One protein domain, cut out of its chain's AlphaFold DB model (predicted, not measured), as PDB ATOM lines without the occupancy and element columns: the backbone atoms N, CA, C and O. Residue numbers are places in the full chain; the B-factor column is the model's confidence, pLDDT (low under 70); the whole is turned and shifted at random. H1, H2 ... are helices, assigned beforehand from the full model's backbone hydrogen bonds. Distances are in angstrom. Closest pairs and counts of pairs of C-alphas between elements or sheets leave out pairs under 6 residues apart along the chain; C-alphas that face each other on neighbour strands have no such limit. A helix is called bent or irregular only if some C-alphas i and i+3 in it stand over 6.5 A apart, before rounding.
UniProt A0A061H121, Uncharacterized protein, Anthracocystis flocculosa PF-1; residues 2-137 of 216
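What this domain is: This is residues 2 to 137 of the 216 residues of an uncharacterized protein of Anthracocystis flocculosa PF-1 (UniProt A0A061H121). H7 lies alongside H1 and H6, which follow each other nearly in line, and H5 crosses the start of H7 steeply; together these four helices form the core. H3 leads away from this core to H4, and with the link of residues 72 to 77 they make an open, thin loop, while residues 2 to 11 stick out as a tail. The printed part has 136 residues with seven named helices, H1 to H7 in order along the chain, and no named strand; its class is all helix. It is loose, with a radius of gyration of the C-alphas of 17.6 A, and flat, spanning 63 by 47 by 22 A.

Where its parts are: H1, residues 10 to 26, begins at C-alpha 10 (121.344, 123.839, 111.837) and is 23.8 A long. H2 is residues 33 to 36. H3, residues 44 to 59, is 23.6 A long, and H4 is residues 61 to 71, 14.8 A. H5, residues 78 to 95, the longest helix, begins at C-alpha 78 (110.770, 122.663, 89.068) and is 25.8 A long. H6 is residues 103 to 109, 9.9 A. H7, residues 121 to 137, is 24.9 A long and ends at C-alpha 137 (121.068, 129.784, 99.201). H7 is only just irregular: C-alphas 127 and 130 are 6.54 A apart.

How they stand to each other: H1 and H7 are the hub, touching three helices each. They touch each other at a shallow tilt of 24 degrees, opposite ways; their closest C-alphas, of Phe 19 and Gly 136, are 4.7 A apart. H1 touches H2, closest at the C-alphas of Phe 16 and Leu 33, 5.2 A. With residues 25 to 26 alone H1 touches H6, at a shallow tilt of 10 degrees, the same way; the closest C-alphas, of Ala 26 and Met 103, are 5.3 A apart. H6 and H7 form a helical hairpin at 19 degrees, closest at the C-alphas of Phe 107 and Leu 124, 6.4 A. H5 touches H7 with residues 85 to 90 alone, at a steep tilt of 57 degrees; the closest C-alphas, of Ile 89 and Leu 121, are 7.3 A apart. H3 is close to H7 but not clearly touching, about perpendicular at 74 degrees, closest at the C-alphas of Leu 47 and Thr 133, 6.9 A. H3 and H4 touch only at the corner, only just, with 3 pairs of C-alphas within 8 A; the closest, of Leu 57 and Gly 64, are 4.5 A apart. H4 and H7 are apart. Every O i to N i+4 pair is within hydrogen-bond range in H1, H5 and H6; H3 has 11 of 12, H4 5 of 7 and H7 10 of 13, and H2 is too short for such a pair.

The domain as a whole: The C-alphas farthest apart, of Pro 2 and Thr 114, are 63.4 A apart. The printed part has no cut. The link from H6 to H7 is long, with 11 residues. The mean pLDDT of the printed part is 79.6; residues 2 to 5, 40 to 58, 61 and 63 to 78 are under 70.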
ATOM      1  N   PRO A   2     112.600 116.109 131.558       55.41
ATOM      2  CA  PRO A   2     112.535 116.636 130.199       55.41
ATOM      3  C   PRO A   2     113.487 115.811 129.326       55.41
ATOM      4  O   PRO A   2     114.613 115.520 129.733       55.41
ATOM      5  N   THR A   3     113.002 115.355 128.176       57.25
ATOM      6  CA  THR A   3     113.805 114.622 127.193       57.25
ATOM      7  C   THR A   3     115.031 115.452 126.814       57.25
ATOM      8  O   THR A   3     114.871 116.658 126.597       57.25
ATOM      9  N   PRO A   4     116.237 114.855 126.729       58.91
ATOM     10  CA  PRO A   4     117.407 115.584 126.262       58.91
ATOM     11  C   PRO A   4     117.116 116.152 124.866       58.91
ATOM     12  O   PRO A   4     116.448 115.482 124.071       58.91
ATOM     13  N   PRO A   5     117.550 117.388 124.571       68.00
ATOM     14  CA  PRO A   5     117.307 117.989 123.271       68.00
ATOM     15  C   PRO A   5     117.933 117.105 122.190       68.00
ATOM     16  O   PRO A   5     119.118 116.774 122.250       68.00
ATOM     17  N   SER A   6     117.121 116.683 121.223       79.25
ATOM     18  CA  SER A   6     117.606 115.976 120.042       79.25
ATOM     19  C   SER A   6     118.565 116.885 119.265       79.25
ATOM     20  O   SER A   6     118.264 118.079 119.150       79.25
ATOM     21  N   PRO A   7     119.667 116.358 118.701       80.44
ATOM     22  CA  PRO A   7     120.533 117.131 117.816       80.44
ATOM     23  C   PRO A   7     119.703 117.770 116.697       80.44
ATOM     24  O   PRO A   7     118.870 117.099 116.087       80.44
ATOM     25  N   VAL A   8     119.892 119.070 116.468       82.69
ATOM     26  CA  VAL A   8     119.249 119.808 115.375       82.69
ATOM     27  C   VAL A   8     120.302 120.053 114.311       82.69
ATOM     28  O   VAL A   8     121.351 120.620 114.614       82.69
ATOM     29  N   ASP A   9     120.011 119.646 113.079       87.00
ATOM     30  CA  ASP A   9     120.800 120.060 111.928       87.00
ATOM     31  C   ASP A   9     120.516 121.541 111.645       87.00
ATOM     32  O   ASP A   9     119.429 121.924 111.198       87.00
ATOM     33  N   LEU A  10     121.473 122.396 112.007       86.94
ATOM     34  CA  LEU A  10     121.344 123.839 111.837       86.94
ATOM     35  C   LEU A  10     121.448 124.253 110.371       86.94
ATOM     36  O   LEU A  10     120.846 125.262 110.014       86.94
ATOM     37  N   ASP A  11     122.157 123.499 109.529       85.38
ATOM     38  CA  ASP A  11     122.263 123.820 108.105       85.38
ATOM     39  C   ASP A  11     120.893 123.678 107.437       85.38
ATOM     40  O   ASP A  11     120.371 124.632 106.855       85.38
ATOM     41  N   GLU A  12     120.234 122.535 107.652       86.25
ATOM     42  CA  GLU A  12     118.886 122.283 107.139       86.25
ATOM     43  C   GLU A  12     117.866 123.289 107.702       86.25
ATOM     44  O   GLU A  12     117.074 123.879 106.957       86.25
ATOM     45  N   ALA A  13     117.902 123.545 109.014       88.94
ATOM     46  CA  ALA A  13     116.966 124.463 109.655       88.94
ATOM     47  C   ALA A  13     117.099 125.905 109.128       88.94
ATOM     48  O   ALA A  13     116.087 126.558 108.851       88.94
ATOM     49  N   LEU A  14     118.329 126.401 108.968       90.88
ATOM     50  CA  LEU A  14     118.598 127.742 108.443       90.88
ATOM     51  C   LEU A  14     118.267 127.842 106.953       90.88
ATOM     52  O   LEU A  14     117.744 128.868 106.510       90.88
ATOM     53  N   ARG A  15     118.496 126.769 106.190       88.75
ATOM     54  CA  ARG A  15     118.092 126.662 104.785       88.75
ATOM     55  C   ARG A  15     116.576 126.767 104.640       88.75
ATOM     56  O   ARG A  15     116.096 127.629 103.905       88.75
ATOM     57  N   PHE A  16     115.806 125.986 105.393       90.44
ATOM     58  CA  PHE A  16     114.339 126.062 105.374       90.44
ATOM     59  C   PHE A  16     113.808 127.436 105.775       90.44
ATOM     60  O   PHE A  16     112.910 127.963 105.112       90.44
ATOM     61  N   PHE A  17     114.399 128.043 106.804       91.75
ATOM     62  CA  PHE A  17     114.034 129.389 107.226       91.75
ATOM     63  C   PHE A  17     114.298 130.430 106.132       91.75
ATOM     64  O   PHE A  17     113.411 131.221 105.806       91.75
ATOM     65  N   ALA A  18     115.484 130.409 105.517       91.69
ATOM     66  CA  ALA A  18     115.846 131.340 104.453       91.69
ATOM     67  C   ALA A  18     114.894 131.236 103.253       91.69
ATOM     68  O   ALA A  18     114.388 132.254 102.778       91.69
ATOM     69  N   PHE A  19     114.590 130.019 102.790       90.19
ATOM     70  CA  PHE A  19     113.663 129.813 101.677       90.19
ATOM     71  C   PHE A  19     112.229 130.259 102.009       90.19
ATOM     72  O   PHE A  19     111.578 130.868 101.157       90.19
ATOM     73  N   ASP A  20     111.737 130.027 103.229       92.00
ATOM     74  CA  ASP A  20     110.415 130.511 103.650       92.00
ATOM     75  C   ASP A  20     110.342 132.045 103.676       92.00
ATOM     76  O   ASP A  20     109.381 132.620 103.166       92.00
ATOM     77  N   VAL A  21     111.364 132.722 104.211       92.50
ATOM     78  CA  VAL A  21     111.421 134.194 104.237       92.50
ATOM     79  C   VAL A  21     111.487 134.761 102.820       92.50
ATOM     80  O   VAL A  21     110.743 135.677 102.471       92.50
ATOM     81  N   VAL A  22     112.356 134.206 101.975       92.12
ATOM     82  CA  VAL A  22     112.544 134.683 100.602       92.12
ATOM     83  C   VAL A  22     111.282 134.471  99.764       92.12
ATOM     84  O   VAL A  22     110.888 135.365  99.016       92.12
ATOM     85  N   THR A  23     110.607 133.329  99.905       91.44
ATOM     86  CA  THR A  23     109.338 133.089  99.201       91.44
ATOM     87  C   THR A  23     108.207 133.966  99.714       91.44
ATOM     88  O   THR A  23     107.435 134.490  98.908       91.44
ATOM     89  N   ASP A  24     108.160 134.243 101.017       92.88
ATOM     90  CA  ASP A  24     107.194 135.186 101.568       92.88
ATOM     91  C   ASP A  24     107.413 136.626 101.068       92.88
ATOM     92  O   ASP A  24     106.449 137.368 100.868       92.88
ATOM     93  N   LEU A  25     108.659 137.024 100.795       91.94
ATOM     94  CA  LEU A  25     108.978 138.319 100.182       91.94
ATOM     95  C   LEU A  25     108.683 138.348  98.673       91.94
ATOM     96  O   LEU A  25     108.125 139.331  98.178       91.94
ATOM     97  N   ALA A  26     109.052 137.291  97.944       91.50
ATOM     98  CA  ALA A  26     108.989 137.232  96.482       91.50
ATOM     99  C   ALA A  26     107.591 136.900  95.936       91.50
ATOM    100  O   ALA A  26     107.181 137.463  94.923       91.50
ATOM    101  N   PHE A  27     106.856 136.011  96.609       91.38
ATOM    102  CA  PHE A  27     105.537 135.515  96.189       91.38
ATOM    103  C   PHE A  27     104.422 135.879  97.170       91.38
ATOM    104  O   PHE A  27     103.240 135.672  96.887       91.38
ATOM    105  N   GLY A  28     104.772 136.462  98.319       89.25
ATOM    106  CA  GLY A  28     103.793 136.880  99.311       89.25
ATOM    107  C   GLY A  28     103.250 135.749 100.178       89.25
ATOM    108  O   GLY A  28     102.252 135.970 100.866       89.25
ATOM    109  N   GLN A  29     103.839 134.553 100.104       90.06
ATOM    110  CA  GLN A  29     103.539 133.425 100.981       90.06
ATOM    111  C   GLN A  29     104.789 132.558 101.179       90.06
ATOM    112  O   GLN A  29     105.520 132.348 100.212       90.06
ATOM    113  N   PRO A  30     105.023 132.024 102.389       91.00
ATOM    114  CA  PRO A  30     106.092 131.061 102.619       91.00
ATOM    115  C   PRO A  30     105.735 129.687 102.032       91.00
ATOM    116  O   PRO A  30     104.560 129.307 101.991       91.00
ATOM    117  N   LEU A  31     106.747 128.902 101.656       85.94
ATOM    118  CA  LEU A  31     106.576 127.499 101.236       85.94
ATOM    119  C   LEU A  31     106.115 126.596 102.391       85.94
ATOM    120  O   LEU A  31     105.436 125.590 102.178       85.94
ATOM    121  N   GLY A  32     106.462 126.968 103.624       85.31
ATOM    122  CA  GLY A  32     106.136 126.235 104.841       85.31
ATOM    123  C   GLY A  32     107.156 125.156 105.199       85.31
ATOM    124  O   GLY A  32     106.805 124.218 105.920       85.31
ATOM    125  N   LEU A  33     108.398 125.286 104.727       85.19
ATOM    126  CA  LEU A  33     109.494 124.345 104.974       85.19
ATOM    127  C   LEU A  33     109.813 124.247 106.469       85.19
ATOM    128  O   LEU A  33     109.880 123.155 107.030       85.19
ATOM    129  N   THR A  34     109.893 125.391 107.149       85.75
ATOM    130  CA  THR A  34     110.206 125.493 108.583       85.75
ATOM    131  C   THR A  34     109.091 124.895 109.435       85.75
ATOM    132  O   THR A  34     109.338 124.155 110.388       85.75
ATOM    133  N   ARG A  35     107.832 125.186 109.080       84.50
ATOM    134  CA  ARG A  35     106.657 124.701 109.820       84.50
ATOM    135  C   ARG A  35     106.503 123.189 109.702       84.50
ATOM    136  O   ARG A  35     106.097 122.546 110.666       84.50
ATOM    137  N   GLN A  36     106.785 122.637 108.526       81.75
ATOM    138  CA  GLN A  36     106.659 121.205 108.272       81.75
ATOM    139  C   GLN A  36     107.947 120.425 108.582       81.75
ATOM    140  O   GLN A  36     107.888 119.198 108.616       81.75
ATOM    141  N   ARG A  37     109.073 121.122 108.819       78.31
ATOM    142  CA  ARG A  37     110.423 120.561 109.013       78.31
ATOM    143  C   ARG A  37     110.798 119.537 107.941       78.31
ATOM    144  O   ARG A  37     111.326 118.473 108.242       78.31
ATOM    145  N   ARG A  38     110.430 119.827 106.696       76.69
ATOM    146  CA  ARG A  38     110.693 118.967 105.541       76.69
ATOM    147  C   ARG A  38     110.678 119.794 104.271       76.69
ATOM    148  O   ARG A  38     109.921 120.765 104.181       76.69
ATOM    149  N   ASP A  39     111.412 119.340 103.261       72.94
ATOM    150  CA  ASP A  39     111.263 119.868 101.912       72.94
ATOM    151  C   ASP A  39     109.916 119.424 101.322       72.94
ATOM    152  O   ASP A  39     109.754 118.329 100.784       72.94
ATOM    153  N   VAL A  40     108.910 120.286 101.483       61.50
ATOM    154  CA  VAL A  40     107.512 120.027 101.108       61.50
ATOM    155  C   VAL A  40     107.363 119.781  99.608       61.50
ATOM    156  O   VAL A  40     106.458 119.058  99.187       61.50
ATOM    157  N   LEU A  41     108.236 120.377  98.796       61.62
ATOM    158  CA  LEU A  41     108.132 120.319  97.343       61.62
ATOM    159  C   LEU A  41     109.291 119.551  96.685       61.62
ATOM    160  O   LEU A  41     109.202 119.263  95.491       61.62
ATOM    161  N   GLY A  42     110.336 119.183  97.434       67.88
ATOM    162  CA  GLY A  42     111.574 118.609  96.887       67.88
ATOM    163  C   GLY A  42     112.367 119.629  96.065       67.88
ATOM    164  O   GLY A  42     113.032 119.277  95.093       67.88
ATOM    165  N   VAL A  43     112.188 120.913  96.359       66.12
ATOM    166  CA  VAL A  43     112.581 122.027  95.490       66.12
ATOM    167  C   VAL A  43     113.880 122.667  95.945       66.12
ATOM    168  O   VAL A  43     114.597 123.223  95.118       66.12
ATOM    169  N   VAL A  44     114.203 122.565  97.230       65.31
ATOM    170  CA  VAL A  44     115.359 123.235  97.817       65.31
ATOM    171  C   VAL A  44     116.655 122.699  97.200       65.31
ATOM    172  O   VAL A  44     117.506 123.482  96.776       65.31
ATOM    173  N   ASP A  45     116.774 121.382  97.040       64.69
ATOM    174  CA  ASP A  45     117.935 120.770  96.379       64.69
ATOM    175  C   ASP A  45     117.825 120.805  94.851       64.69
ATOM    176  O   ASP A  45     118.815 120.981  94.135       64.69
ATOM    177  N   THR A  46     116.604 120.691  94.322       64.62
ATOM    178  CA  THR A  46     116.386 120.685  92.871       64.62
ATOM    179  C   THR A  46     116.669 122.048  92.242       64.62
ATOM    180  O   THR A  46     117.173 122.100  91.121       64.62
ATOM    181  N   LEU A  47     116.410 123.157  92.939       65.75
ATOM    182  CA  LEU A  47     116.762 124.493  92.457       65.75
ATOM    183  C   LEU A  47     118.272 124.648  92.290       65.75
ATOM    184  O   LEU A  47     118.718 125.080  91.229       65.75
ATOM    185  N   PHE A  48     119.054 124.238  93.288       62.41
ATOM    186  CA  PHE A  48     120.510 124.341  93.238       62.41
ATOM    187  C   PHE A  48     121.104 123.462  92.128       62.41
ATOM    188  O   PHE A  48     121.908 123.914  91.306       62.41
ATOM    189  N   VAL A  49     120.670 122.201  92.052       61.59
ATOM    190  CA  VAL A  49     121.146 121.252  91.035       61.59
ATOM    191  C   VAL A  49     120.669 121.654  89.635       61.59
ATOM    192  O   VAL A  49     121.437 121.584  88.673       61.59
ATOM    193  N   GLY A  50     119.416 122.088  89.506       64.38
ATOM    194  CA  GLY A  50     118.813 122.535  88.253       64.38
ATOM    195  C   GLY A  50     119.478 123.795  87.710       64.38
ATOM    196  O   GLY A  50     119.819 123.839  86.528       64.38
ATOM    197  N   PHE A  51     119.749 124.776  88.574       64.69
ATOM    198  CA  PHE A  51     120.444 126.009  88.209       64.69
ATOM    199  C   PHE A  51     121.873 125.733  87.725       64.69
ATOM    200  O   PHE A  51     122.236 126.135  86.619       64.69
ATOM    201  N   ASN A  52     122.662 124.966  88.486       63.97
ATOM    202  CA  ASN A  52     124.030 124.614  88.091       63.97
ATOM    203  C   ASN A  52     124.074 123.811  86.782       63.97
ATOM    204  O   ASN A  52     124.915 124.069  85.918       63.97
ATOM    205  N   ARG A  53     123.134 122.876  86.584       64.44
ATOM    206  CA  ARG A  53     122.996 122.151  85.312       64.44
ATOM    207  C   ARG A  53     122.650 123.092  84.163       64.44
ATOM    208  O   ARG A  53     123.272 122.990  83.108       64.44
ATOM    209  N   ALA A  54     121.699 124.007  84.353       64.75
ATOM    210  CA  ALA A  54     121.296 124.966  83.328       64.75
ATOM    211  C   ALA A  54     122.465 125.864  82.896       64.75
ATOM    212  O   ALA A  54     122.691 126.026  81.697       64.75
ATOM    213  N   VAL A  55     123.256 126.370  83.848       66.38
ATOM    214  CA  VAL A  55     124.470 127.154  83.564       66.38
ATOM    215  C   VAL A  55     125.505 126.316  82.802       66.38
ATOM    216  O   VAL A  55     126.017 126.757  81.772       66.38
ATOM    217  N   ALA A  56     125.772 125.079  83.233       67.75
ATOM    218  CA  ALA A  56     126.714 124.185  82.554       67.75
ATOM    219  C   ALA A  56     126.291 123.848  81.107       67.75
ATOM    220  O   ALA A  56     127.129 123.803  80.200       67.75
ATOM    221  N   LEU A  57     124.988 123.650  80.877       68.19
ATOM    222  CA  LEU A  57     124.393 123.394  79.560       68.19
ATOM    223  C   LEU A  57     124.402 124.649  78.672       68.19
ATOM    224  O   LEU A  57     124.626 124.532  77.466       68.19
ATOM    225  N   ALA A  58     124.208 125.838  79.251       66.50
ATOM    226  CA  ALA A  58     124.293 127.115  78.543       66.50
ATOM    227  C   ALA A  58     125.718 127.401  78.038       66.50
ATOM    228  O   ALA A  58     125.887 127.905  76.928       66.50
ATOM    229  N   LEU A  59     126.739 127.000  78.803       78.25
ATOM    230  CA  LEU A  59     128.146 127.073  78.390       78.25
ATOM    231  C   LEU A  59     128.491 126.092  77.249       78.25
ATOM    232  O   LEU A  59     129.466 126.308  76.532       78.25
ATOM    233  N   HIS A  60     127.684 125.045  77.029       77.12
ATOM    234  CA  HIS A  60     127.892 124.032  75.986       77.12
ATOM    235  C   HIS A  60     126.662 123.885  75.067       77.12
ATOM    236  O   HIS A  60     125.996 122.846  75.067       77.12
ATOM    237  N   PRO A  61     126.370 124.867  74.195       69.62
ATOM    238  CA  PRO A  61     125.091 124.983  73.477       69.62
ATOM    239  C   PRO A  61     124.769 123.843  72.491       69.62
ATOM    240  O   PRO A  61     123.619 123.687  72.065       69.62
ATOM    241  N   ARG A  62     125.763 123.035  72.093       73.38
ATOM    242  CA  ARG A  62     125.553 121.820  71.279       73.38
ATOM    243  C   ARG A  62     125.093 120.633  72.131       73.38
ATOM    244  O   ARG A  62     124.149 119.952  71.749       73.38
ATOM    245  N   LEU A  63     125.712 120.441  73.297       67.12
ATOM    246  CA  LEU A  63     125.346 119.405  74.265       67.12
ATOM    247  C   LEU A  63     124.024 119.756  74.962       67.12
ATOM    248  O   LEU A  63     123.158 118.901  75.123       67.12
ATOM    249  N   GLY A  64     123.829 121.048  75.252       64.81
ATOM    250  CA  GLY A  64     122.599 121.634  75.775       64.81
ATOM    251  C   GLY A  64     121.358 121.220  74.997       64.81
ATOM    252  O   GLY A  64     120.408 120.713  75.584       64.81
ATOM    253  N   ARG A  65     121.377 121.352  73.665       64.44
ATOM    254  CA  ARG A  65     120.228 120.998  72.812       64.44
ATOM    255  C   ARG A  65     119.884 119.508  72.827       64.44
ATOM    256  O   ARG A  65     118.704 119.173  72.833       64.44
ATOM    257  N   ALA A  66     120.884 118.628  72.857       66.62
ATOM    258  CA  ALA A  66     120.667 117.182  72.897       66.62
ATOM    259  C   ALA A  66     120.132 116.722  74.264       66.62
ATOM    260  O   ALA A  66     119.163 115.970  74.336       66.62
ATOM    261  N   VAL A  67     120.716 117.234  75.353       65.06
ATOM    262  CA  VAL A  67     120.320 116.890  76.726       65.06
ATOM    263  C   VAL A  67     118.941 117.451  77.065       65.06
ATOM    264  O   VAL A  67     118.129 116.734  77.638       65.06
ATOM    265  N   LEU A  68     118.627 118.691  76.671       62.69
ATOM    266  CA  LEU A  68     117.320 119.301  76.944       62.69
ATOM    267  C   LEU A  68     116.174 118.557  76.235       62.69
ATOM    268  O   LEU A  68     115.067 118.491  76.765       62.69
ATOM    269  N   GLY A  69     116.435 117.968  75.061       60.38
ATOM    270  CA  GLY A  69     115.474 117.120  74.349       60.38
ATOM    271  C   GLY A  69     115.125 115.833  75.104       60.38
ATOM    272  O   GLY A  69     113.965 115.434  75.115       60.38
ATOM    273  N   VAL A  70     116.101 115.226  75.785       57.84
ATOM    274  CA  VAL A  70     115.922 114.008  76.599       57.84
ATOM    275  C   VAL A  70     115.366 114.334  77.988       57.84
ATOM    276  O   VAL A  70     114.525 113.610  78.512       57.84
ATOM    277  N   LEU A  71     115.792 115.452  78.581       55.22
ATOM    278  CA  LEU A  71     115.398 115.860  79.929       55.22
ATOM    279  C   LEU A  71     113.923 116.280  80.005       55.22
ATOM    280  O   LEU A  71     113.278 116.006  81.010       55.22
ATOM    281  N   LYS A  72     113.357 116.843  78.926       50.66
ATOM    282  CA  LYS A  72     111.912 117.129  78.809       50.66
ATOM    283  C   LYS A  72     111.013 115.893  78.964       50.66
ATOM    284  O   LYS A  72     109.811 116.056  79.155       50.66
ATOM    285  N   LEU A  73     111.567 114.683  78.858       45.03
ATOM    286  CA  LEU A  73     110.837 113.426  79.020       45.03
ATOM    287  C   LEU A  73     110.672 113.014  80.494       45.03
ATOM    288  O   LEU A  73     109.786 112.226  80.816       45.03
ATOM    289  N   PHE A  74     111.501 113.552  81.392       47.03
ATOM    290  CA  PHE A  74     111.396 113.331  82.831       47.03
ATOM    291  C   PHE A  74     110.681 114.523  83.468       47.03
ATOM    292  O   PHE A  74     111.046 115.672  83.233       47.03
ATOM    293  N   THR A  75     109.639 114.259  84.259       49.78
ATOM    294  CA  THR A  75     108.892 115.292  84.993       49.78
ATOM    295  C   THR A  75     109.843 116.152  85.813       49.78
ATOM    296  O   THR A  75     110.468 115.665  86.756       49.78
ATOM    297  N   ASP A  76     109.939 117.423  85.436       60.56
ATOM    298  CA  ASP A  76     110.823 118.398  86.054       60.56
ATOM    299  C   ASP A  76     110.292 118.759  87.453       60.56
ATOM    300  O   ASP A  76     109.172 119.269  87.565       60.56
ATOM    301  N   PRO A  77     111.037 118.509  88.544       57.91
ATOM    302  CA  PRO A  77     110.603 118.894  89.885       57.91
ATOM    303  C   PRO A  77     110.403 120.413  90.016       57.91
ATOM    304  O   PRO A  77     109.616 120.857  90.855       57.91
ATOM    305  N   THR A  78     111.017 121.216  89.137       64.38
ATOM    306  CA  THR A  78     110.770 122.663  89.068       64.38
ATOM    307  C   THR A  78     109.345 123.002  88.625       64.38
ATOM    308  O   THR A  78     108.839 124.060  88.994       64.38
ATOM    309  N   ALA A  79     108.635 122.102  87.933       72.81
ATOM    310  CA  ALA A  79     107.254 122.331  87.510       72.81
ATOM    311  C   ALA A  79     106.299 122.502  88.702       72.81
ATOM    312  O   ALA A  79     105.369 123.303  88.631       72.81
ATOM    313  N   LYS A  80     106.550 121.802  89.820       78.56
ATOM    314  CA  LYS A  80     105.761 121.962  91.053       78.56
ATOM    315  C   LYS A  80     105.965 123.340  91.671       78.56
ATOM    316  O   LYS A  80     104.993 123.971  92.076       78.56
ATOM    317  N   LEU A  81     107.212 123.814  91.703       80.31
ATOM    318  CA  LEU A  81     107.526 125.159  92.177       80.31
ATOM    319  C   LEU A  81     106.907 126.219  91.264       80.31
ATOM    320  O   LEU A  81     106.290 127.151  91.756       80.31
ATOM    321  N   VAL A  82     107.043 126.074  89.945       82.75
ATOM    322  CA  VAL A  82     106.449 127.007  88.978       82.75
ATOM    323  C   VAL A  82     104.932 127.045  89.120       82.75
ATOM    324  O   VAL A  82     104.370 128.135  89.160       82.75
ATOM    325  N   GLY A  83     104.277 125.888  89.260       86.94
ATOM    326  CA  GLY A  83     102.839 125.811  89.520       86.94
ATOM    327  C   GLY A  83     102.443 126.542  90.803       86.94
ATOM    328  O   GLY A  83     101.575 127.408  90.770       86.94
ATOM    329  N   TRP A  84     103.150 126.283  91.905       89.25
ATOM    330  CA  TRP A  84     102.923 126.981  93.171       89.25
ATOM    331  C   TRP A  84     103.120 128.504  93.046       89.25
ATOM    332  O   TRP A  84     102.272 129.280  93.485       89.25
ATOM    333  N   SER A  85     104.187 128.950  92.378       88.75
ATOM    334  CA  SER A  85     104.464 130.373  92.146       88.75
ATOM    335  C   SER A  85     103.378 131.040  91.300       88.75
ATOM    336  O   SER A  85     102.967 132.168  91.588       88.75
ATOM    337  N   VAL A  86     102.888 130.346  90.266       91.25
ATOM    338  CA  VAL A  86     101.754 130.788  89.445       91.25
ATOM    339  C   VAL A  86     100.513 130.964  90.317       91.25
ATOM    340  O   VAL A  86      99.889 132.025  90.262       91.25
ATOM    341  N   ASP A  87     100.192 129.979  91.153       92.50
ATOM    342  CA  ASP A  87      99.019 130.013  92.027       92.50
ATOM    343  C   ASP A  87      99.083 131.176  93.027       92.50
ATOM    344  O   ASP A  87      98.090 131.895  93.205       92.50
ATOM    345  N   CYS A  88     100.251 131.429  93.628       90.81
ATOM    346  CA  CYS A  88     100.463 132.553  94.541       90.81
ATOM    347  C   CYS A  88     100.240 133.905  93.850       90.81
ATOM    348  O   CYS A  88      99.459 134.734  94.338       90.81
ATOM    349  N   ILE A  89     100.876 134.127  92.694       91.31
ATOM    350  CA  ILE A  89     100.783 135.403  91.969       91.31
ATOM    351  C   ILE A  89      99.371 135.608  91.415       91.31
ATOM    352  O   ILE A  89      98.785 136.672  91.613       91.31
ATOM    353  N   GLN A  90      98.778 134.596  90.778       92.38
ATOM    354  CA  GLN A  90      97.404 134.676  90.277       92.38
ATOM    355  C   GLN A  90      96.395 134.875  91.408       92.38
ATOM    356  O   GLN A  90      95.440 135.641  91.268       92.38
ATOM    357  N   GLY A  91      96.578 134.188  92.539       90.62
ATOM    358  CA  GLY A  91      95.760 134.377  93.731       90.62
ATOM    359  C   GLY A  91      95.803 135.823  94.222       90.62
ATOM    360  O   GLY A  91      94.768 136.389  94.568       90.62
ATOM    361  N   ARG A  92      96.981 136.451  94.195       88.44
ATOM    362  CA  ARG A  92      97.148 137.842  94.622       88.44
ATOM    363  C   ARG A  92      96.635 138.862  93.611       88.44
ATOM    364  O   ARG A  92      95.973 139.813  94.016       88.44
ATOM    365  N   LEU A  93      96.858 138.634  92.317       88.88
ATOM    366  CA  LEU A  93      96.290 139.450  91.240       88.88
ATOM    367  C   LEU A  93      94.760 139.462  91.297       88.88
ATOM    368  O   LEU A  93      94.162 140.529  91.210       88.88
ATOM    369  N   ARG A  94      94.127 138.302  91.530       89.44
ATOM    370  CA  ARG A  94      92.666 138.194  91.692       89.44
ATOM    371  C   ARG A  94      92.132 139.006  92.871       89.44
ATOM    372  O   ARG A  94      91.039 139.552  92.779       89.44
ATOM    373  N   ARG A  95      92.890 139.091  93.967       87.38
ATOM    374  CA  ARG A  95      92.529 139.909  95.136       87.38
ATOM    375  C   ARG A  95      92.782 141.403  94.926       87.38
ATOM    376  O   ARG A  95      92.244 142.203  95.679       87.38
ATOM    377  N   GLY A  96      93.622 141.778  93.958       80.62
ATOM    378  CA  GLY A  96      94.054 143.165  93.757       80.62
ATOM    379  C   GLY A  96      94.840 143.749  94.939       80.62
ATOM    380  O   GLY A  96      95.006 144.964  95.027       80.62
ATOM    381  N   ASP A  97      95.316 142.905  95.859       80.50
ATOM    382  CA  ASP A  97      95.915 143.356  97.112       80.50
ATOM    383  C   ASP A  97      97.401 143.699  96.935       80.50
ATOM    384  O   ASP A  97      98.268 142.830  96.789       80.50
ATOM    385  N   THR A  98      97.673 145.001  96.973       80.00
ATOM    386  CA  THR A  98      99.014 145.603  96.940       80.00
ATOM    387  C   THR A  98      99.328 146.379  98.224       80.00
ATOM    388  O   THR A  98     100.296 147.139  98.270       80.00
ATOM    389  N   SER A  99      98.507 146.208  99.269       83.06
ATOM    390  CA  SER A  99      98.639 146.933 100.538       83.06
ATOM    391  C   SER A  99      99.824 146.443 101.372       83.06
ATOM    392  O   SER A  99     100.503 147.235 102.034       83.06
ATOM    393  N   ARG A 100     100.119 145.140 101.303       85.31
ATOM    394  CA  ARG A 100     101.269 144.536 101.978       85.31
ATOM    395  C   ARG A 100     102.583 145.026 101.352       85.31
ATOM    396  O   ARG A 100     102.741 145.115 100.138       85.31
ATOM    397  N   ARG A 101     103.559 145.332 102.209       84.31
ATOM    398  CA  ARG A 101     104.903 145.766 101.803       84.31
ATOM    399  C   ARG A 101     105.808 144.557 101.567       84.31
ATOM    400  O   ARG A 101     106.531 144.144 102.464       84.31
ATOM    401  N   ASP A 102     105.755 144.002 100.362       89.50
ATOM    402  CA  ASP A 102     106.653 142.943  99.889       89.50
ATOM    403  C   ASP A 102     107.136 143.205  98.450       89.50
ATOM    404  O   ASP A 102     106.733 144.180  97.797       89.50
ATOM    405  N   MET A 103     108.048 142.359  97.958       91.62
ATOM    406  CA  MET A 103     108.607 142.519  96.613       91.62
ATOM    407  C   MET A 103     107.541 142.266  95.548       91.62
ATOM    408  O   MET A 103     107.459 143.031  94.589       91.62
ATOM    409  N   LEU A 104     106.651 141.289  95.759       91.75
ATOM    410  CA  LEU A 104     105.553 141.015  94.831       91.75
ATOM    411  C   LEU A 104     104.657 142.240  94.606       91.75
ATOM    412  O   LEU A 104     104.365 142.594  93.467       91.75
ATOM    413  N   SER A 105     104.264 142.940  95.671       90.75
ATOM    414  CA  SER A 105     103.451 144.162  95.561       90.75
ATOM    415  C   SER A 105     104.194 145.287  94.856       90.75
ATOM    416  O   SER A 105     103.578 146.165  94.254       90.75
ATOM    417  N   THR A 106     105.522 145.293  94.935       91.31
ATOM    418  CA  THR A 106     106.357 146.228  94.180       91.31
ATOM    419  C   THR A 106     106.334 145.862  92.698       91.31
ATOM    420  O   THR A 106     106.001 146.716  91.884       91.31
ATOM    421  N   PHE A 107     106.537 144.589  92.348       91.38
ATOM    422  CA  PHE A 107     106.455 144.108  90.965       91.38
ATOM    423  C   PHE A 107     105.071 144.335  90.336       91.38
ATOM    424  O   PHE A 107     104.980 144.787  89.200       91.38
ATOM    425  N   MET A 108     103.984 144.118  91.082       89.56
ATOM    426  CA  MET A 108     102.613 144.385  90.616       89.56
ATOM    427  C   MET A 108     102.344 145.882  90.360       89.56
ATOM    428  O   MET A 108     101.526 146.245  89.507       89.56
ATOM    429  N   ARG A 109     103.013 146.768  91.108       90.19
ATOM    430  CA  ARG A 109     102.935 148.225  90.913       90.19
ATOM    431  C   ARG A 109     103.829 148.707  89.776       90.19
ATOM    432  O   ARG A 109     103.503 149.720  89.160       90.19
ATOM    433  N   SER A 110     104.899 147.979  89.474       89.69
ATOM    434  CA  SER A 110     105.776 148.278  88.349       89.69
ATOM    435  C   SER A 110     105.023 148.260  87.016       89.69
ATOM    436  O   SER A 110     103.978 147.621  86.837       89.69
ATOM    437  N   ARG A 111     105.565 149.022  86.073       90.50
ATOM    438  CA  ARG A 111     105.090 149.123  84.698       90.50
ATOM    439  C   ARG A 111     106.259 148.865  83.766       90.50
ATOM    440  O   ARG A 111     107.394 149.209  84.091       90.50
ATOM    441  N   ASP A 112     105.971 148.261  82.627       88.38
ATOM    442  CA  ASP A 112     106.936 148.108  81.548       88.38
ATOM    443  C   ASP A 112     107.383 149.508  81.067       88.38
ATOM    444  O   ASP A 112     106.528 150.335  80.743       88.38
ATOM    445  N   PRO A 113     108.696 149.805  81.032       85.75
ATOM    446  CA  PRO A 113     109.206 151.119  80.645       85.75
ATOM    447  C   PRO A 113     108.955 151.465  79.171       85.75
ATOM    448  O   PRO A 113     108.921 152.642  78.822       85.75
ATOM    449  N   THR A 114     108.786 150.470  78.299       86.81
ATOM    450  CA  THR A 114     108.539 150.669  76.867       86.81
ATOM    451  C   THR A 114     107.051 150.798  76.569       86.81
ATOM    452  O   THR A 114     106.656 151.646  75.771       86.81
ATOM    453  N   THR A 115     106.210 149.971  77.196       88.06
ATOM    454  CA  THR A 115     104.768 149.932  76.884       88.06
ATOM    455  C   THR A 115     103.890 150.689  77.880       88.06
ATOM    456  O   THR A 115     102.720 150.944  77.591       88.06
ATOM    457  N   GLY A 116     104.413 151.029  79.062       89.06
ATOM    458  CA  GLY A 116     103.673 151.666  80.157       89.06
ATOM    459  C   GLY A 116     102.631 150.762  80.828       89.06
ATOM    460  O   GLY A 116     101.899 151.215  81.711       89.06
ATOM    461  N   ARG A 117     102.529 149.490  80.423       89.56
ATOM    462  CA  ARG A 117     101.509 148.550  80.908       89.56
ATOM    463  C   ARG A 117     101.940 147.858  82.208       89.56
ATOM    464  O   ARG A 117     103.136 147.752  82.473       89.56
ATOM    465  N   PRO A 118     100.986 147.399  83.043       88.81
ATOM    466  CA  PRO A 118     101.279 146.493  84.152       88.81
ATOM    467  C   PRO A 118     102.012 145.246  83.668       88.81
ATOM    468  O   PRO A 118     101.745 144.774  82.564       88.81
ATOM    469  N   LEU A 119     102.895 144.716  84.515       90.44
ATOM    470  CA  LEU A 119     103.570 143.456  84.229       90.44
ATOM    471  C   LEU A 119     102.550 142.317  84.148       90.44
ATOM    472  O   LEU A 119     101.665 142.203  85.005       90.44
ATOM    473  N   ASP A 120     102.681 141.475  83.127       90.44
ATOM    474  CA  ASP A 120     101.883 140.258  83.019       90.44
ATOM    475  C   ASP A 120     102.371 139.169  83.996       90.44
ATOM    476  O   ASP A 120     103.397 139.300  84.667       90.44
ATOM    477  N   LEU A 121     101.625 138.065  84.093       90.00
ATOM    478  CA  LEU A 121     101.982 136.946  84.967       90.00
ATOM    479  C   LEU A 121     103.382 136.385  84.667       90.00
ATOM    480  O   LEU A 121     104.116 136.056  85.596       90.00
ATOM    481  N   GLY A 122     103.752 136.275  83.390       88.06
ATOM    482  CA  GLY A 122     105.057 135.759  82.984       88.06
ATOM    483  C   GLY A 122     106.188 136.684  83.425       88.06
ATOM    484  O   GLY A 122     107.170 136.226  84.003       88.06
ATOM    485  N   GLN A 123     106.021 137.989  83.236       89.38
ATOM    486  CA  GLN A 123     106.966 139.016  83.664       89.38
ATOM    487  C   GLN A 123     107.098 139.066  85.191       89.38
ATOM    488  O   GLN A 123     108.211 139.188  85.702       89.38
ATOM    489  N   LEU A 124     105.994 138.913  85.930       91.56
ATOM    490  CA  LEU A 124     106.020 138.824  87.393       91.56
ATOM    491  C   LEU A 124     106.777 137.582  87.876       91.56
ATOM    492  O   LEU A 124     107.580 137.681  88.804       91.56
ATOM    493  N   LEU A 125     106.576 136.427  87.233       88.56
ATOM    494  CA  LEU A 125     107.334 135.211  87.538       88.56
ATOM    495  C   LEU A 125     108.827 135.414  87.258       88.56
ATOM    496  O   LEU A 125     109.650 135.123  88.121       88.56
ATOM    497  N   VAL A 126     109.180 135.969  86.097       86.62
ATOM    498  CA  VAL A 126     110.577 136.251  85.725       86.62
ATOM    499  C   VAL A 126     111.245 137.224  86.704       86.62
ATOM    500  O   VAL A 126     112.432 137.076  86.975       86.62
ATOM    501  N   ALA A 127     110.505 138.178  87.272       89.44
ATOM    502  CA  ALA A 127     111.028 139.090  88.290       89.44
ATOM    503  C   ALA A 127     111.193 138.428  89.671       89.44
ATOM    504  O   ALA A 127     112.161 138.706  90.377       89.44
ATOM    505  N   ALA A 128     110.268 137.547  90.065       90.19
ATOM    506  CA  ALA A 128     110.254 136.933  91.393       90.19
ATOM    507  C   ALA A 128     111.194 135.720  91.529       90.19
ATOM    508  O   ALA A 128     111.801 135.523  92.581       90.19
ATOM    509  N   PHE A 129     111.353 134.910  90.479       85.50
ATOM    510  CA  PHE A 129     112.173 133.691  90.521       85.50
ATOM    511  C   PHE A 129     113.653 133.923  90.874       85.50
ATOM    512  O   PHE A 129     114.171 133.181  91.709       85.50
ATOM    513  N   PRO A 130     114.345 134.938  90.323       84.00
ATOM    514  CA  PRO A 130     115.732 135.221  90.685       84.00
ATOM    515  C   PRO A 130     115.912 135.546  92.170       84.00
ATOM    516  O   PRO A 130     116.921 135.168  92.759       84.00
ATOM    517  N   VAL A 131     114.925 136.206  92.789       88.69
ATOM    518  CA  VAL A 131     114.933 136.503  94.231       88.69
ATOM    519  C   VAL A 131     114.941 135.204  95.032       88.69
ATOM    520  O   VAL A 131     115.725 135.071  95.967       88.69
ATOM    521  N   LEU A 132     114.122 134.228  94.625       86.19
ATOM    522  CA  LEU A 132     114.084 132.899  95.230       86.19
ATOM    523  C   LEU A 132     115.425 132.173  95.122       86.19
ATOM    524  O   LEU A 132     115.973 131.745  96.135       86.19
ATOM    525  N   THR A 133     115.949 132.042  93.903       76.44
ATOM    526  CA  THR A 133     117.151 131.239  93.650       76.44
ATOM    527  C   THR A 133     118.409 131.877  94.226       76.44
ATOM    528  O   THR A 133     119.242 131.179  94.786       76.44
ATOM    529  N   ALA A 134     118.558 133.199  94.113       82.88
ATOM    530  CA  ALA A 134     119.744 133.884  94.621       82.88
ATOM    531  C   ALA A 134     119.671 134.114  96.136       82.88
ATOM    532  O   ALA A 134     120.679 133.995  96.831       82.88
ATOM    533  N   GLY A 135     118.487 134.450  96.655       84.62
ATOM    534  CA  GLY A 135     118.303 134.831  98.051       84.62
ATOM    535  C   GLY A 135     118.332 133.649  99.013       84.62
ATOM    536  O   GLY A 135     118.930 133.769 100.078       84.62
ATOM    537  N   GLY A 136     117.716 132.514  98.655       86.94
ATOM    538  CA  GLY A 136     117.595 131.359  99.554       86.94
ATOM    539  C   GLY A 136     118.953 130.785  99.959       86.94
ATOM    540  O   GLY A 136     119.293 130.752 101.143       86.94
ATOM    541  N   ASP A 137     119.764 130.410  98.967       82.75
ATOM    542  CA  ASP A 137     121.068 129.784  99.201       82.75
ATOM    543  C   ASP A 137     122.044 130.741  99.906       82.75
ATOM    544  O   ASP A 137     122.604 130.395 100.945       82.75
TER     545      ASP A 137